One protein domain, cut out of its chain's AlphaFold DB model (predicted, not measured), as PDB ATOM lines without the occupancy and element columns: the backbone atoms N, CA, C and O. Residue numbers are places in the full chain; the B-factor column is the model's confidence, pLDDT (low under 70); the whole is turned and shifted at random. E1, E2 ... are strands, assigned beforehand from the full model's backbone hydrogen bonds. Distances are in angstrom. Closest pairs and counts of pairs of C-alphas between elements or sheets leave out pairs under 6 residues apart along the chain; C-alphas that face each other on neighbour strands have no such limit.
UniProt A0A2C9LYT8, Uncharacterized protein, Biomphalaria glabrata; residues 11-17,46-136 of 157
ATOM      1  N   PHE A  11     -40.696  -3.709  -9.550       50.81
ATOM      2  CA  PHE A  11     -40.829  -2.414  -8.896       50.81
ATOM      3  C   PHE A  11     -39.925  -1.380  -9.548       50.81
ATOM      4  O   PHE A  11     -38.755  -1.634  -9.830       50.81
ATOM      5  N   SER A  12     -40.481  -0.196  -9.760       46.97
ATOM      6  CA  SER A  12     -39.765   0.986 -10.220       46.97
ATOM      7  C   SER A  12     -39.996   2.124  -9.231       46.97
ATOM      8  O   SER A  12     -41.017   2.174  -8.543       46.97
ATOM      9  N   MET A  13     -39.027   3.023  -9.103       48.09
ATOM     10  CA  MET A  13     -39.072   4.064  -8.082       48.09
ATOM     11  C   MET A  13     -38.734   5.413  -8.691       48.09
ATOM     12  O   MET A  13     -37.656   5.593  -9.253       48.09
ATOM     13  N   ASN A  14     -39.649   6.364  -8.519       48.72
ATOM     14  CA  ASN A  14     -39.436   7.764  -8.837       48.72
ATOM     15  C   ASN A  14     -39.419   8.560  -7.539       48.72
ATOM     16  O   ASN A  14     -40.351   8.511  -6.740       48.72
ATOM     17  N   VAL A  15     -38.346   9.307  -7.313       42.25
ATOM     18  CA  VAL A  15     -38.181  10.098  -6.095       42.25
ATOM     19  C   VAL A  15     -38.417  11.556  -6.449       42.25
ATOM     20  O   VAL A  15     -37.628  12.156  -7.174       42.25
ATOM     21  N   SER A  16     -39.511  12.121  -5.947       41.53
ATOM     22  CA  SER A  16     -39.885  13.507  -6.223       41.53
ATOM     23  C   SER A  16     -40.040  14.274  -4.924       41.53
ATOM     24  O   SER A  16     -40.767  13.869  -4.029       41.53
ATOM     25  N   PHE A  17     -39.383  15.422  -4.827       37.72
ATOM     26  CA  PHE A  17     -39.582  16.338  -3.716       37.72
ATOM     27  C   PHE A  17     -40.431  17.517  -4.202       37.72
ATOM     28  O   PHE A  17     -39.940  18.349  -4.966       37.72
ATOM     29  N   LYS A  46     -34.403  23.586   1.519       57.31
ATOM     30  CA  LYS A  46     -34.423  22.413   0.640       57.31
ATOM     31  C   LYS A  46     -33.463  21.346   1.184       57.31
ATOM     32  O   LYS A  46     -32.286  21.666   1.355       57.31
ATOM     33  N   PRO A  47     -33.919  20.100   1.406       61.53
ATOM     34  CA  PRO A  47     -33.037  19.039   1.864       61.53
ATOM     35  C   PRO A  47     -31.925  18.761   0.859       61.53
ATOM     36  O   PRO A  47     -32.115  18.854  -0.358       61.53
ATOM     37  N   ASN A  48     -30.784  18.338   1.380       63.25
ATOM     38  CA  ASN A  48     -29.707  17.778   0.584       63.25
ATOM     39  C   ASN A  48     -29.865  16.255   0.481       63.25
ATOM     40  O   ASN A  48     -30.412  15.612   1.380       63.25
ATOM     41  N   ASN A  49     -29.315  15.676  -0.591       71.50
ATOM     42  CA  ASN A  49     -29.086  14.234  -0.737       71.50
ATOM     43  C   ASN A  49     -30.313  13.367  -0.409       71.50
ATOM     44  O   ASN A  49     -30.224  12.452   0.405       71.50
ATOM     45  N   LEU A  50     -31.464  13.672  -1.017       73.19
ATOM     46  CA  LEU A  50     -32.616  12.780  -0.941       73.19
ATOM     47  C   LEU A  50     -32.291  11.488  -1.697       73.19
ATOM     48  O   LEU A  50     -32.116  11.502  -2.915       73.19
ATOM     49  N   THR A  51     -32.220  10.382  -0.969       77.75
ATOM     50  CA  THR A  51     -31.910   9.061  -1.522       77.75
ATOM     51  C   THR A  51     -32.916   8.043  -1.022       77.75
ATOM     52  O   THR A  51     -33.153   7.960   0.181       77.75
ATOM     53  N   CYS A  52     -33.456   7.232  -1.924       75.31
ATOM     54  CA  CYS A  52     -34.253   6.066  -1.572       75.31
ATOM     55  C   CYS A  52     -33.499   4.799  -1.955       75.31
ATOM     56  O   CYS A  52     -32.876   4.735  -3.017       75.31
ATOM     57  N   ILE A  53     -33.554   3.803  -1.082       75.19
ATOM     58  CA  ILE A  53     -33.054   2.463  -1.366       75.19
ATOM     59  C   ILE A  53     -34.106   1.763  -2.231       75.19
ATOM     60  O   ILE A  53     -35.305   1.992  -2.056       75.19
ATOM     61  N   ALA A  54     -33.659   0.941  -3.183       66.69
ATOM     62  CA  ALA A  54     -34.564   0.117  -3.976       66.69
ATOM     63  C   ALA A  54     -35.475  -0.725  -3.058       66.69
ATOM     64  O   ALA A  54     -35.016  -1.141  -1.989       66.69
ATOM     65  N   PRO A  55     -36.733  -0.990  -3.459       71.25
ATOM     66  CA  PRO A  55     -37.639  -1.815  -2.671       71.25
ATOM     67  C   PRO A  55     -37.003  -3.164  -2.331       71.25
ATOM     68  O   PRO A  55     -36.534  -3.881  -3.217       71.25
ATOM     69  N   VAL A  56     -36.969  -3.494  -1.043       76.62
ATOM     70  CA  VAL A  56     -36.424  -4.757  -0.542       76.62
ATOM     71  C   VAL A  56     -37.574  -5.733  -0.365       76.62
ATOM     72  O   VAL A  56     -38.522  -5.435   0.362       76.62
ATOM     73  N   LEU A  57     -37.480  -6.887  -1.023       75.81
ATOM     74  CA  LEU A  57     -38.446  -7.972  -0.900       75.81
ATOM     75  C   LEU A  57     -37.955  -8.968   0.144       75.81
ATOM     76  O   LEU A  57     -36.889  -9.563  -0.005       75.81
ATOM     77  N   ASP A  58     -38.744  -9.143   1.195       78.94
ATOM     78  CA  ASP A  58     -38.586 -10.227   2.157       78.94
ATOM     79  C   ASP A  58     -39.591 -11.313   1.765       78.94
ATOM     80  O   ASP A  58     -40.783 -11.209   2.063       78.94
ATOM     81  N   HIS A  59     -39.116 -12.317   1.022       74.25
ATOM     82  CA  HIS A  59     -39.947 -13.421   0.539       74.25
ATOM     83  C   HIS A  59     -40.428 -14.333   1.673       74.25
ATOM     84  O   HIS A  59     -41.512 -14.896   1.557       74.25
ATOM     85  N   ASP A  60     -39.678 -14.438   2.773       79.44
ATOM     86  CA  ASP A  60     -40.058 -15.274   3.916       79.44
ATOM     87  C   ASP A  60     -41.212 -14.646   4.704       79.44
ATOM     88  O   ASP A  60     -42.084 -15.347   5.216       79.44
ATOM     89  N   LYS A  61     -41.225 -13.312   4.801       76.12
ATOM     90  CA  LYS A  61     -42.301 -12.553   5.458       76.12
ATOM     91  C   LYS A  61     -43.376 -12.055   4.496       76.12
ATOM     92  O   LYS A  61     -44.312 -11.398   4.942       76.12
ATOM     93  N   GLU A  62     -43.221 -12.316   3.201       84.44
ATOM     94  CA  GLU A  62     -44.071 -11.795   2.128       84.44
ATOM     95  C   GLU A  62     -44.282 -10.273   2.219       84.44
ATOM     96  O   GLU A  62     -45.406  -9.771   2.114       84.44
ATOM     97  N   THR A  63     -43.199  -9.514   2.424       85.44
ATOM     98  CA  THR A  63     -43.257  -8.046   2.530       85.44
ATOM     99  C   THR A  63     -42.343  -7.336   1.541       85.44
ATOM    100  O   THR A  63     -41.324  -7.866   1.103       85.44
ATOM    101  N   VAL A  64     -42.712  -6.100   1.215       81.81
ATOM    102  CA  VAL A  64     -41.870  -5.114   0.544       81.81
ATOM    103  C   VAL A  64     -41.594  -3.961   1.503       81.81
ATOM    104  O   VAL A  64     -42.499  -3.489   2.193       81.81
ATOM    105  N   SER A  65     -40.344  -3.508   1.548       85.62
ATOM    106  CA  SER A  65     -39.911  -2.370   2.358       85.62
ATOM    107  C   SER A  65     -39.216  -1.323   1.498       85.62
ATOM    108  O   SER A  65     -38.388  -1.657   0.649       85.62
ATOM    109  N   ILE A  66     -39.536  -0.050   1.726       84.38
ATOM    110  CA  ILE A  66     -38.918   1.092   1.051       84.38
ATOM    111  C   ILE A  66     -38.413   2.054   2.110       84.38
ATOM    112  O   ILE A  66     -39.192   2.544   2.926       84.38
ATOM    113  N   THR A  67     -37.120   2.370   2.056       85.69
ATOM    114  CA  THR A  67     -36.499   3.340   2.958       85.69
ATOM    115  C   THR A  67     -35.925   4.503   2.167       85.69
ATOM    116  O   THR A  67     -35.112   4.318   1.261       85.69
ATOM    117  N   CYS A  68     -36.302   5.713   2.558       83.06
ATOM    118  CA  CYS A  68     -35.788   6.956   2.015       83.06
ATOM    119  C   CYS A  68     -35.149   7.799   3.112       83.06
ATOM    120  O   CYS A  68     -35.619   7.839   4.245       83.06
ATOM    121  N   THR A  69     -34.072   8.489   2.759       85.69
ATOM    122  CA  THR A  69     -33.303   9.349   3.656       85.69
ATOM    123  C   THR A  69     -33.131  10.721   3.026       85.69
ATOM    124  O   THR A  69     -32.807  10.820   1.844       85.69
ATOM    125  N   ALA A  70     -33.327  11.768   3.821       82.81
ATOM    126  CA  ALA A  70     -33.016  13.143   3.465       82.81
ATOM    127  C   ALA A  70     -32.124  13.771   4.530       82.81
ATOM    128  O   ALA A  70     -32.253  13.497   5.723       82.81
ATOM    129  N   THR A  71     -31.219  14.632   4.086       83.50
ATOM    130  CA  THR A  71     -30.223  15.276   4.938       83.50
ATOM    131  C   THR A  71     -30.419  16.780   4.969       83.50
ATOM    132  O   THR A  71     -30.967  17.350   4.025       83.50
ATOM    133  N   LYS A  72     -29.939  17.443   6.027       78.06
ATOM    134  CA  LYS A  72     -30.040  18.902   6.171       78.06
ATOM    135  C   LYS A  72     -31.493  19.409   6.062       78.06
ATOM    136  O   LYS A  72     -31.771  20.419   5.421       78.06
ATOM    137  N   VAL A  73     -32.426  18.670   6.661       75.00
ATOM    138  CA  VAL A  73     -33.853  19.010   6.722       75.00
ATOM    139  C   VAL A  73     -34.086  19.986   7.874       75.00
ATOM    140  O   VAL A  73     -33.569  19.765   8.962       75.00
ATOM    141  N   PHE A  74     -34.866  21.040   7.656       73.06
ATOM    142  CA  PHE A  74     -35.285  21.985   8.697       73.06
ATOM    143  C   PHE A  74     -36.728  22.423   8.425       73.06
ATOM    144  O   PHE A  74     -37.016  22.738   7.263       73.06
ATOM    145  N   PRO A  75     -37.650  22.462   9.409       65.81
ATOM    146  CA  PRO A  75     -37.536  22.136  10.840       65.81
ATOM    147  C   PRO A  75     -37.250  20.651  11.122       65.81
ATOM    148  O   PRO A  75     -36.178  20.304  11.569       65.81
ATOM    149  N   SER A  76     -38.149  19.747  10.765       75.75
ATOM    150  CA  SER A  76     -37.955  18.297  10.622       75.75
ATOM    151  C   SER A  76     -38.971  17.829   9.579       75.75
ATOM    152  O   SER A  76     -39.854  18.616   9.237       75.75
ATOM    153  N   ALA A  77     -38.875  16.614   9.033       73.31
ATOM    154  CA  ALA A  77     -39.818  16.155   8.007       73.31
ATOM    155  C   ALA A  77     -40.631  14.925   8.423       73.31
ATOM    156  O   ALA A  77     -40.248  14.153   9.301       73.31
ATOM    157  N   ASN A  78     -41.766  14.776   7.747       80.19
ATOM    158  CA  ASN A  78     -42.601  13.585   7.677       80.19
ATOM    159  C   ASN A  78     -42.760  13.199   6.199       80.19
ATOM    160  O   ASN A  78     -42.251  13.892   5.310       80.19
ATOM    161  N   CYS A  79     -43.418  12.079   5.924       77.56
ATOM    162  CA  CYS A  79     -43.512  11.528   4.587       77.56
ATOM    163  C   CYS A  79     -44.830  10.830   4.292       77.56
ATOM    164  O   CYS A  79     -45.483  10.261   5.160       77.56
ATOM    165  N   ILE A  80     -45.175  10.853   3.008       79.38
ATOM    166  CA  ILE A  80     -46.267  10.089   2.416       79.38
ATOM    167  C   ILE A  80     -45.677   9.259   1.284       79.38
ATOM    168  O   ILE A  80     -44.928   9.782   0.454       79.38
ATOM    169  N   PHE A  81     -46.020   7.979   1.251       79.50
ATOM    170  CA  PHE A  81     -45.693   7.096   0.143       79.50
ATOM    171  C   PHE A  81     -46.899   6.982  -0.783       79.50
ATOM    172  O   PHE A  81     -48.045   6.968  -0.341       79.50
ATOM    173  N   TYR A  82     -46.614   6.909  -2.074       79.75
ATOM    174  CA  TYR A  82     -47.561   6.701  -3.149       79.75
ATOM    175  C   TYR A  82     -47.160   5.442  -3.905       79.75
ATOM    176  O   TYR A  82     -45.973   5.208  -4.154       79.75
ATOM    177  N   VAL A  83     -48.163   4.667  -4.294       80.50
ATOM    178  CA  VAL A  83     -48.047   3.506  -5.171       80.50
ATOM    179  C   VAL A  83     -48.959   3.771  -6.353       80.50
ATOM    180  O   VAL A  83     -50.147   4.020  -6.155       80.50
ATOM    181  N   ASP A  84     -48.406   3.782  -7.562       79.88
ATOM    182  CA  ASP A  84     -49.140   4.073  -8.799       79.88
ATOM    183  C   ASP A  84     -49.976   5.366  -8.685       79.88
ATOM    184  O   ASP A  84     -51.173   5.399  -8.977       79.88
ATOM    185  N   ASP A  85     -49.328   6.423  -8.178       76.56
ATOM    186  CA  ASP A  85     -49.880   7.765  -7.934       76.56
ATOM    187  C   ASP A  85     -51.031   7.842  -6.913       76.56
ATOM    188  O   ASP A  85     -51.713   8.865  -6.801       76.56
ATOM    189  N   LYS A  86     -51.234   6.794  -6.109       81.12
ATOM    190  CA  LYS A  86     -52.242   6.752  -5.042       81.12
ATOM    191  C   LYS A  86     -51.597   6.619  -3.673       81.12
ATOM    192  O   LYS A  86     -50.629   5.883  -3.510       81.12
ATOM    193  N   ILE A  87     -52.164   7.302  -2.679       78.88
ATOM    194  CA  ILE A  87     -51.831   7.036  -1.276       78.88
ATOM    195  C   ILE A  87     -52.406   5.654  -0.944       78.88
ATOM    196  O   ILE A  87     -53.599   5.450  -1.171       78.88
ATOM    197  N   PRO A  88     -51.600   4.705  -0.444       76.81
ATOM    198  CA  PRO A  88     -52.103   3.405  -0.034       76.81
ATOM    199  C   PRO A  88     -53.160   3.545   1.058       76.81
ATOM    200  O   PRO A  88     -52.955   4.292   2.015       76.81
ATOM    201  N   ASP A  89     -54.219   2.738   0.987       71.00
ATOM    202  CA  ASP A  89     -55.214   2.631   2.068       71.00
ATOM    203  C   ASP A  89     -54.578   2.161   3.398       71.00
ATOM    204  O   ASP A  89     -55.153   2.315   4.468       71.00
ATOM    205  N   TYR A  90     -53.360   1.614   3.322       65.38
ATOM    206  CA  TYR A  90     -52.553   1.038   4.398       65.38
ATOM    207  C   TYR A  90     -51.282   1.858   4.687       65.38
ATOM    208  O   TYR A  90     -50.212   1.309   4.970       65.38
ATOM    209  N   ASN A  91     -51.363   3.189   4.612       63.41
ATOM    210  CA  ASN A  91     -50.238   4.073   4.949       63.41
ATOM    211  C   ASN A  91     -49.833   4.020   6.449       63.41
ATOM    212  O   ASN A  91     -48.873   4.673   6.852       63.41
ATOM    213  N   ASP A  92     -50.510   3.205   7.265       62.00
ATOM    214  CA  ASP A  92     -50.281   3.030   8.710       62.00
ATOM    215  C   ASP A  92     -48.933   2.378   9.069       62.00
ATOM    216  O   ASP A  92     -48.507   2.416  10.221       62.00
ATOM    217  N   ASN A  93     -48.215   1.830   8.086       84.38
ATOM    218  CA  ASN A  93     -46.894   1.225   8.283       84.38
ATOM    219  C   ASN A  93     -45.736   2.148   7.871       84.38
ATOM    220  O   ASN A  93     -44.623   1.679   7.612       84.38
ATOM    221  N   VAL A  94     -45.988   3.456   7.767       85.00
ATOM    222  CA  VAL A  94     -44.923   4.451   7.615       85.00
ATOM    223  C   VAL A  94     -44.322   4.759   8.981       85.00
ATOM    224  O   VAL A  94     -44.998   5.218   9.897       85.00
ATOM    225  N   SER A  95     -43.017   4.558   9.099       89.75
ATOM    226  CA  SER A  95     -42.221   4.965  10.252       89.75
ATOM    227  C   SER A  95     -41.291   6.107   9.861       89.75
ATOM    228  O   SER A  95     -40.632   6.064   8.818       89.75
ATOM    229  N   VAL A  96     -41.239   7.133  10.710       87.19
ATOM    230  CA  VAL A  96     -40.386   8.306  10.516       87.19
ATOM    231  C   VAL A  96     -39.440   8.454  11.693       87.19
ATOM    232  O   VAL A  96     -39.863   8.451  12.846       87.19
ATOM    233  N   SER A  97     -38.153   8.605  11.398       90.06
ATOM    234  CA  SER A  97     -37.113   8.902  12.379       90.06
ATOM    235  C   SER A  97     -36.391  10.183  11.985       90.06
ATOM    236  O   SER A  97     -35.925  10.320  10.856       90.06
ATOM    237  N   ASN A  98     -36.304  11.128  12.918       86.69
ATOM    238  CA  ASN A  98     -35.615  12.400  12.741       86.69
ATOM    239  C   ASN A  98     -34.428  12.454  13.708       86.69
ATOM    240  O   ASN A  98     -34.607  12.465  14.924       86.69
ATOM    241  N   VAL A  99     -33.212  12.497  13.168       87.25
ATOM    242  CA  VAL A  99     -31.963  12.529  13.941       87.25
ATOM    243  C   VAL A  99     -31.296  13.879  13.729       87.25
ATOM    244  O   VAL A  99     -31.115  14.292  12.588       87.25
ATOM    245  N   LYS A 100     -30.910  14.579  14.801       84.50
ATOM    246  CA  LYS A 100     -30.218  15.872  14.672       84.50
ATOM    247  C   LYS A 100     -28.921  15.734  13.875       84.50
ATOM    248  O   LYS A 100     -28.143  14.802  14.081       84.50
ATOM    249  N   TRP A 101     -28.680  16.688  12.986       77.94
ATOM    250  CA  TRP A 101     -27.478  16.752  12.172       77.94
ATOM    251  C   TRP A 101     -26.278  17.143  13.035       77.94
ATOM    252  O   TRP A 101     -26.287  18.161  13.724       77.94
ATOM    253  N   THR A 102     -25.210  16.350  12.984       76.94
ATOM    254  CA  THR A 102     -24.051  16.513  13.879       76.94
ATOM    255  C   THR A 102     -23.279  17.811  13.650       76.94
ATOM    256  O   THR A 102     -22.672  18.328  14.582       76.94
ATOM    257  N   GLN A 103     -23.302  18.351  12.429       76.25
ATOM    258  CA  GLN A 103     -22.576  19.579  12.078       76.25
ATOM    259  C   GLN A 103     -23.386  20.865  12.318       76.25
ATOM    260  O   GLN A 103     -22.805  21.944  12.267       76.25
ATOM    261  N   ALA A 104     -24.704  20.767  12.529       75.25
ATOM    262  CA  ALA A 104     -25.608  21.910  12.659       75.25
ATOM    263  C   ALA A 104     -26.921  21.448  13.316       75.25
ATOM    264  O   ALA A 104     -27.766  20.835  12.665       75.25
ATOM    265  N   SER A 105     -27.053  21.683  14.623       72.44
ATOM    266  CA  SER A 105     -28.085  21.085  15.486       72.44
ATOM    267  C   SER A 105     -29.522  21.504  15.180       72.44
ATOM    268  O   SER A 105     -30.454  20.894  15.704       72.44
ATOM    269  N   GLU A 106     -29.683  22.558  14.387       74.06
ATOM    270  CA  GLU A 106     -30.955  23.016  13.858       74.06
ATOM    271  C   GLU A 106     -31.461  22.106  12.733       74.06
ATOM    272  O   GLU A 106     -32.660  21.977  12.567       74.06
ATOM    273  N   TYR A 107     -30.587  21.406  12.006       78.44
ATOM    274  CA  TYR A 107     -30.998  20.505  10.931       78.44
ATOM    275  C   TYR A 107     -31.159  19.060  11.398       78.44
ATOM    276  O   TYR A 107     -30.592  18.623  12.399       78.44
ATOM    277  N   TYR A 108     -31.871  18.281  10.589       84.19
ATOM    278  CA  TYR A 108     -32.146  16.874  10.813       84.19
ATOM    279  C   TYR A 108     -31.750  16.028   9.600       84.19
ATOM    280  O   TYR A 108     -31.790  16.462   8.444       84.19
ATOM    281  N   THR A 109     -31.377  14.790   9.891       86.56
ATOM    282  CA  THR A 109     -31.471  13.662   8.975       86.56
ATOM    283  C   THR A 109     -32.821  12.999   9.204       86.56
ATOM    284  O   THR A 109     -33.100  12.529  10.308       86.56
ATOM    285  N   THR A 110     -33.654  12.959   8.170       85.12
ATOM    286  CA  THR A 110     -34.959  12.296   8.210       85.12
ATOM    287  C   THR A 110     -34.868  10.959   7.493       85.12
ATOM    288  O   THR A 110     -34.447  10.902   6.337       85.12
ATOM    289  N   HIS A 111     -35.303   9.898   8.164       89.50
ATOM    290  CA  HIS A 111     -35.476   8.565   7.607       89.50
ATOM    291  C   HIS A 111     -36.959   8.213   7.580       89.50
ATOM    292  O   HIS A 111     -37.641   8.309   8.598       89.50
ATOM    293  N   CYS A 112     -37.431   7.777   6.421       86.81
ATOM    294  CA  CYS A 112     -38.793   7.333   6.187       86.81
ATOM    295  C   CYS A 112     -38.768   5.900   5.694       86.81
ATOM    296  O   CYS A 112     -38.173   5.638   4.651       86.81
ATOM    297  N   THR A 113     -39.424   5.001   6.416       90.38
ATOM    298  CA  THR A 113     -39.541   3.601   6.019       90.38
ATOM    299  C   THR A 113     -41.000   3.218   5.930       90.38
ATOM    300  O   THR A 113     -41.743   3.409   6.889       90.38
ATOM    301  N   TRP A 114     -41.389   2.650   4.798       88.69
ATOM    302  CA  TRP A 114     -42.711   2.087   4.583       88.69
ATOM    303  C   TRP A 114     -42.609   0.594   4.314       88.69
ATOM    304  O   TRP A 114     -41.756   0.164   3.537       88.69
ATOM    305  N   ILE A 115     -43.480  -0.184   4.956       89.12
ATOM    306  CA  ILE A 115     -43.523  -1.642   4.833       89.12
ATOM    307  C   ILE A 115     -44.942  -2.072   4.456       89.12
ATOM    308  O   ILE A 115     -45.915  -1.656   5.083       89.12
ATOM    309  N   SER A 116     -45.071  -2.941   3.455       84.94
ATOM    310  CA  SER A 116     -46.359  -3.509   3.049       84.94
ATOM    311  C   SER A 116     -46.254  -4.995   2.717       84.94
ATOM    312  O   SER A 116     -45.181  -5.484   2.381       84.94
ATOM    313  N   SER A 117     -47.369  -5.722   2.808       86.56
ATOM    314  CA  SER A 117     -47.446  -7.112   2.350       86.56
ATOM    315  C   SER A 117     -47.479  -7.180   0.823       86.56
ATOM    316  O   SER A 117     -48.160  -6.384   0.180       86.56
ATOM    317  N   LEU A 118     -46.804  -8.176   0.246       81.19
ATOM    318  CA  LEU A 118     -46.847  -8.468  -1.189       81.19
ATOM    319  C   LEU A 118     -48.258  -8.813  -1.679       81.19
ATOM    320  O   LEU A 118     -48.575  -8.553  -2.835       81.19
ATOM    321  N   SER A 119     -49.126  -9.318  -0.798       83.88
ATOM    322  CA  SER A 119     -50.537  -9.596  -1.110       83.88
ATOM    323  C   SER A 119     -51.352  -8.350  -1.485       83.88
ATOM    324  O   SER A 119     -52.390  -8.475  -2.133       83.88
ATOM    325  N   ASN A 120     -50.873  -7.150  -1.135       82.31
ATOM    326  CA  ASN A 120     -51.508  -5.882  -1.506       82.31
ATOM    327  C   ASN A 120     -51.225  -5.464  -2.958       82.31
ATOM    328  O   ASN A 120     -51.779  -4.472  -3.428       82.31
ATOM    329  N   PHE A 121     -50.356  -6.190  -3.662       78.94
ATOM    330  CA  PHE A 121     -49.940  -5.872  -5.020       78.94
ATOM    331  C   PHE A 121     -50.452  -6.931  -5.986       78.94
ATOM    332  O   PHE A 121     -50.403  -8.135  -5.730       78.94
ATOM    333  N   HIS A 122     -50.935  -6.474  -7.134       79.94
ATOM    334  CA  HIS A 122     -51.239  -7.365  -8.241       79.94
ATOM    335  C   HIS A 122     -49.967  -7.663  -9.036       79.94
ATOM    336  O   HIS A 122     -48.950  -6.986  -8.917       79.94
ATOM    337  N   GLN A 123     -50.007  -8.697  -9.870       76.38
ATOM    338  CA  GLN A 123     -48.885  -8.976 -10.754       76.38
ATOM    339  C   GLN A 123     -48.717  -7.828 -11.760       76.38
ATOM    340  O   GLN A 123     -49.649  -7.507 -12.498       76.38
ATOM    341  N   GLY A 124     -47.527  -7.230 -11.815       72.69
ATOM    342  CA  GLY A 124     -47.251  -6.118 -12.717       72.69
ATOM    343  C   GLY A 124     -46.023  -5.306 -12.326       72.69
ATOM    344  O   GLY A 124     -45.213  -5.726 -11.496       72.69
ATOM    345  N   ILE A 125     -45.894  -4.145 -12.968       72.81
ATOM    346  CA  ILE A 125     -44.909  -3.124 -12.616       72.81
ATOM    347  C   ILE A 125     -45.612  -2.091 -11.744       72.81
ATOM    348  O   ILE A 125     -46.593  -1.502 -12.191       72.81
ATOM    349  N   HIS A 126     -45.077  -1.849 -10.551       74.38
ATOM    350  CA  HIS A 126     -45.556  -0.795  -9.661       74.38
ATOM    351  C   HIS A 126     -44.551   0.350  -9.575       74.38
ATOM    352  O   HIS A 126     -43.332   0.131  -9.541       74.38
ATOM    353  N   GLN A 127     -45.065   1.575  -9.536       76.19
ATOM    354  CA  GLN A 127     -44.276   2.781  -9.343       76.19
ATOM    355  C   GLN A 127     -44.452   3.297  -7.921       76.19
ATOM    356  O   GLN A 127     -45.555   3.633  -7.499       76.19
ATOM    357  N   PHE A 128     -43.340   3.445  -7.207       76.12
ATOM    358  CA  PHE A 128     -43.333   4.121  -5.918       76.12
ATOM    359  C   PHE A 128     -42.925   5.576  -6.061       76.12
ATOM    360  O   PHE A 128     -41.999   5.915  -6.804       76.12
ATOM    361  N   SER A 129     -43.596   6.439  -5.311       76.69
ATOM    362  CA  SER A 129     -43.196   7.827  -5.124       76.69
ATOM    363  C   SER A 129     -43.291   8.196  -3.658       76.69
ATOM    364  O   SER A 129     -44.197   7.768  -2.957       76.69
ATOM    365  N   ILE A 130     -42.335   8.974  -3.170       76.50
ATOM    366  CA  ILE A 130     -42.346   9.477  -1.800       76.50
ATOM    367  C   ILE A 130     -42.429  10.990  -1.840       76.50
ATOM    368  O   ILE A 130     -41.709  11.631  -2.599       76.50
ATOM    369  N   LEU A 131     -43.275  11.555  -0.991       72.94
ATOM    370  CA  LEU A 131     -43.292  12.972  -0.688       72.94
ATOM    371  C   LEU A 131     -42.776  13.167   0.732       72.94
ATOM    372  O   LEU A 131     -43.420  12.716   1.671       72.94
ATOM    373  N   MET A 132     -41.648  13.857   0.892       74.12
ATOM    374  CA  MET A 132     -41.184  14.340   2.196       74.12
ATOM    375  C   MET A 132     -41.563  15.811   2.365       74.12
ATOM    376  O   MET A 132     -41.345  16.609   1.454       74.12
ATOM    377  N   TYR A 133     -42.113  16.181   3.520       69.25
ATOM    378  CA  TYR A 133     -42.575  17.540   3.806       69.25
ATOM    379  C   TYR A 133     -42.270  17.935   5.255       69.25
ATOM    380  O   TYR A 133     -42.228  17.066   6.126       69.25
ATOM    381  N   PRO A 134     -42.036  19.228   5.535       67.94
ATOM    382  CA  PRO A 134     -41.703  19.674   6.879       67.94
ATOM    383  C   PRO A 134     -42.884  19.519   7.847       67.94
ATOM    384  O   PRO A 134     -44.025  19.813   7.492       67.94
ATOM    385  N   VAL A 135     -42.604  19.107   9.085       64.50
ATOM    386  CA  VAL A 135     -43.576  19.089  10.184       64.50
ATOM    387  C   VAL A 135     -43.422  20.362  10.995       64.50
ATOM    388  O   VAL A 135     -42.378  20.603  11.598       64.50
ATOM    389  N   ILE A 136     -44.481  21.162  11.032       61.22
ATOM    390  CA  ILE A 136     -44.594  22.302  11.938       61.22
ATOM    391  C   ILE A 136     -45.424  21.810  13.121       61.22
ATOM    392  O   ILE A 136     -46.654  21.812  13.073       61.22
TER     393      ILE A 136
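AT A GLANCE: This is residues 11 to 17 and 46 to 136 of the 157 residues of an uncharacterized protein of Biomphalaria glabrata (UniProt A0A2C9LYT8). This is a sandwich of two sheets face to face, a larger, twisted one of E2, E3, E4, E7 and E6 and a smaller one of E1, E8 and E5, with the strands of the one at 29 degrees to those of the other. The long strands E4, E7 and E8 run along the length of an elongated body spanning 45 by 26 by 21 A. The printed part has 98 residues with eight named strands, E1 to E8 in chain order, and no named helix; the class is all strand. The larger sheet is branched and antiparallel, the smaller has the order E1, E8, E5 and is mixed, and the whole is compact, with a radius of gyration of the C-alphas of 14.0 A.

HOW THE PARTS SIT: Begin in the larger sheet with E4, residues 63 to 73. On one side of it look for E2, residues 48 to 52, where N 51 and O 69 are 2.9 A apart, and E3, residues 56 to 58, where N 56 and O 65 are 2.9 A apart; E3 and E4 form a hairpin. On the other side of E4 find E7, residues 108 to 117, with N 68 and O 112 2.8 A apart. E4 lies on one side of E7, and on the other side of E7 find the edge strand E6, residues 94 to 100, in a hairpin with E7; N 97 and O 111 are 2.9 A apart. Now turn to the smaller sheet, where the inner strand is E8, residues 125 to 134. E1, residues 11 to 15, is its parallel neighbour, with N 14 and O 128 2.9 A apart; E5, residues 77 to 83, is its antiparallel neighbour, with N 80 and O 131 2.9 A apart. Between the sheets, the closest C-alphas of E5 and E7 are those of Ala 77 and Thr 110, 6.2 A apart. E7 and E8 are near each other, with 6 pairs of C-alphas within 10 A, while E6 and E8 are apart.

IN THESE COORDINATES: Find C-alpha 63 at (-43.257, -8.046, 2.530); from there E4 runs 28.9 A to C-alpha 73. E7 measures 29.7 A and E5 20.0 A. E8 runs 30.2 A and ends at C-alpha 134, at (-41.703, 19.674, 6.879). The printed part begins with E1, at C-alpha 11 (-40.829, -2.414, -8.896).

THE WHOLE: The C-alphas farthest apart are those of Ala 104 and Gln 123, at 45.2 A. Residues 18 to 45 are not printed, and C-alphas 17 and 46 are 9.1 A apart across that cut. Of the links printed whole, none is long. The model's mean pLDDT over the printed part is 75.5; look for values under 70 at residues 11 to 17 and 133 to 136, among others.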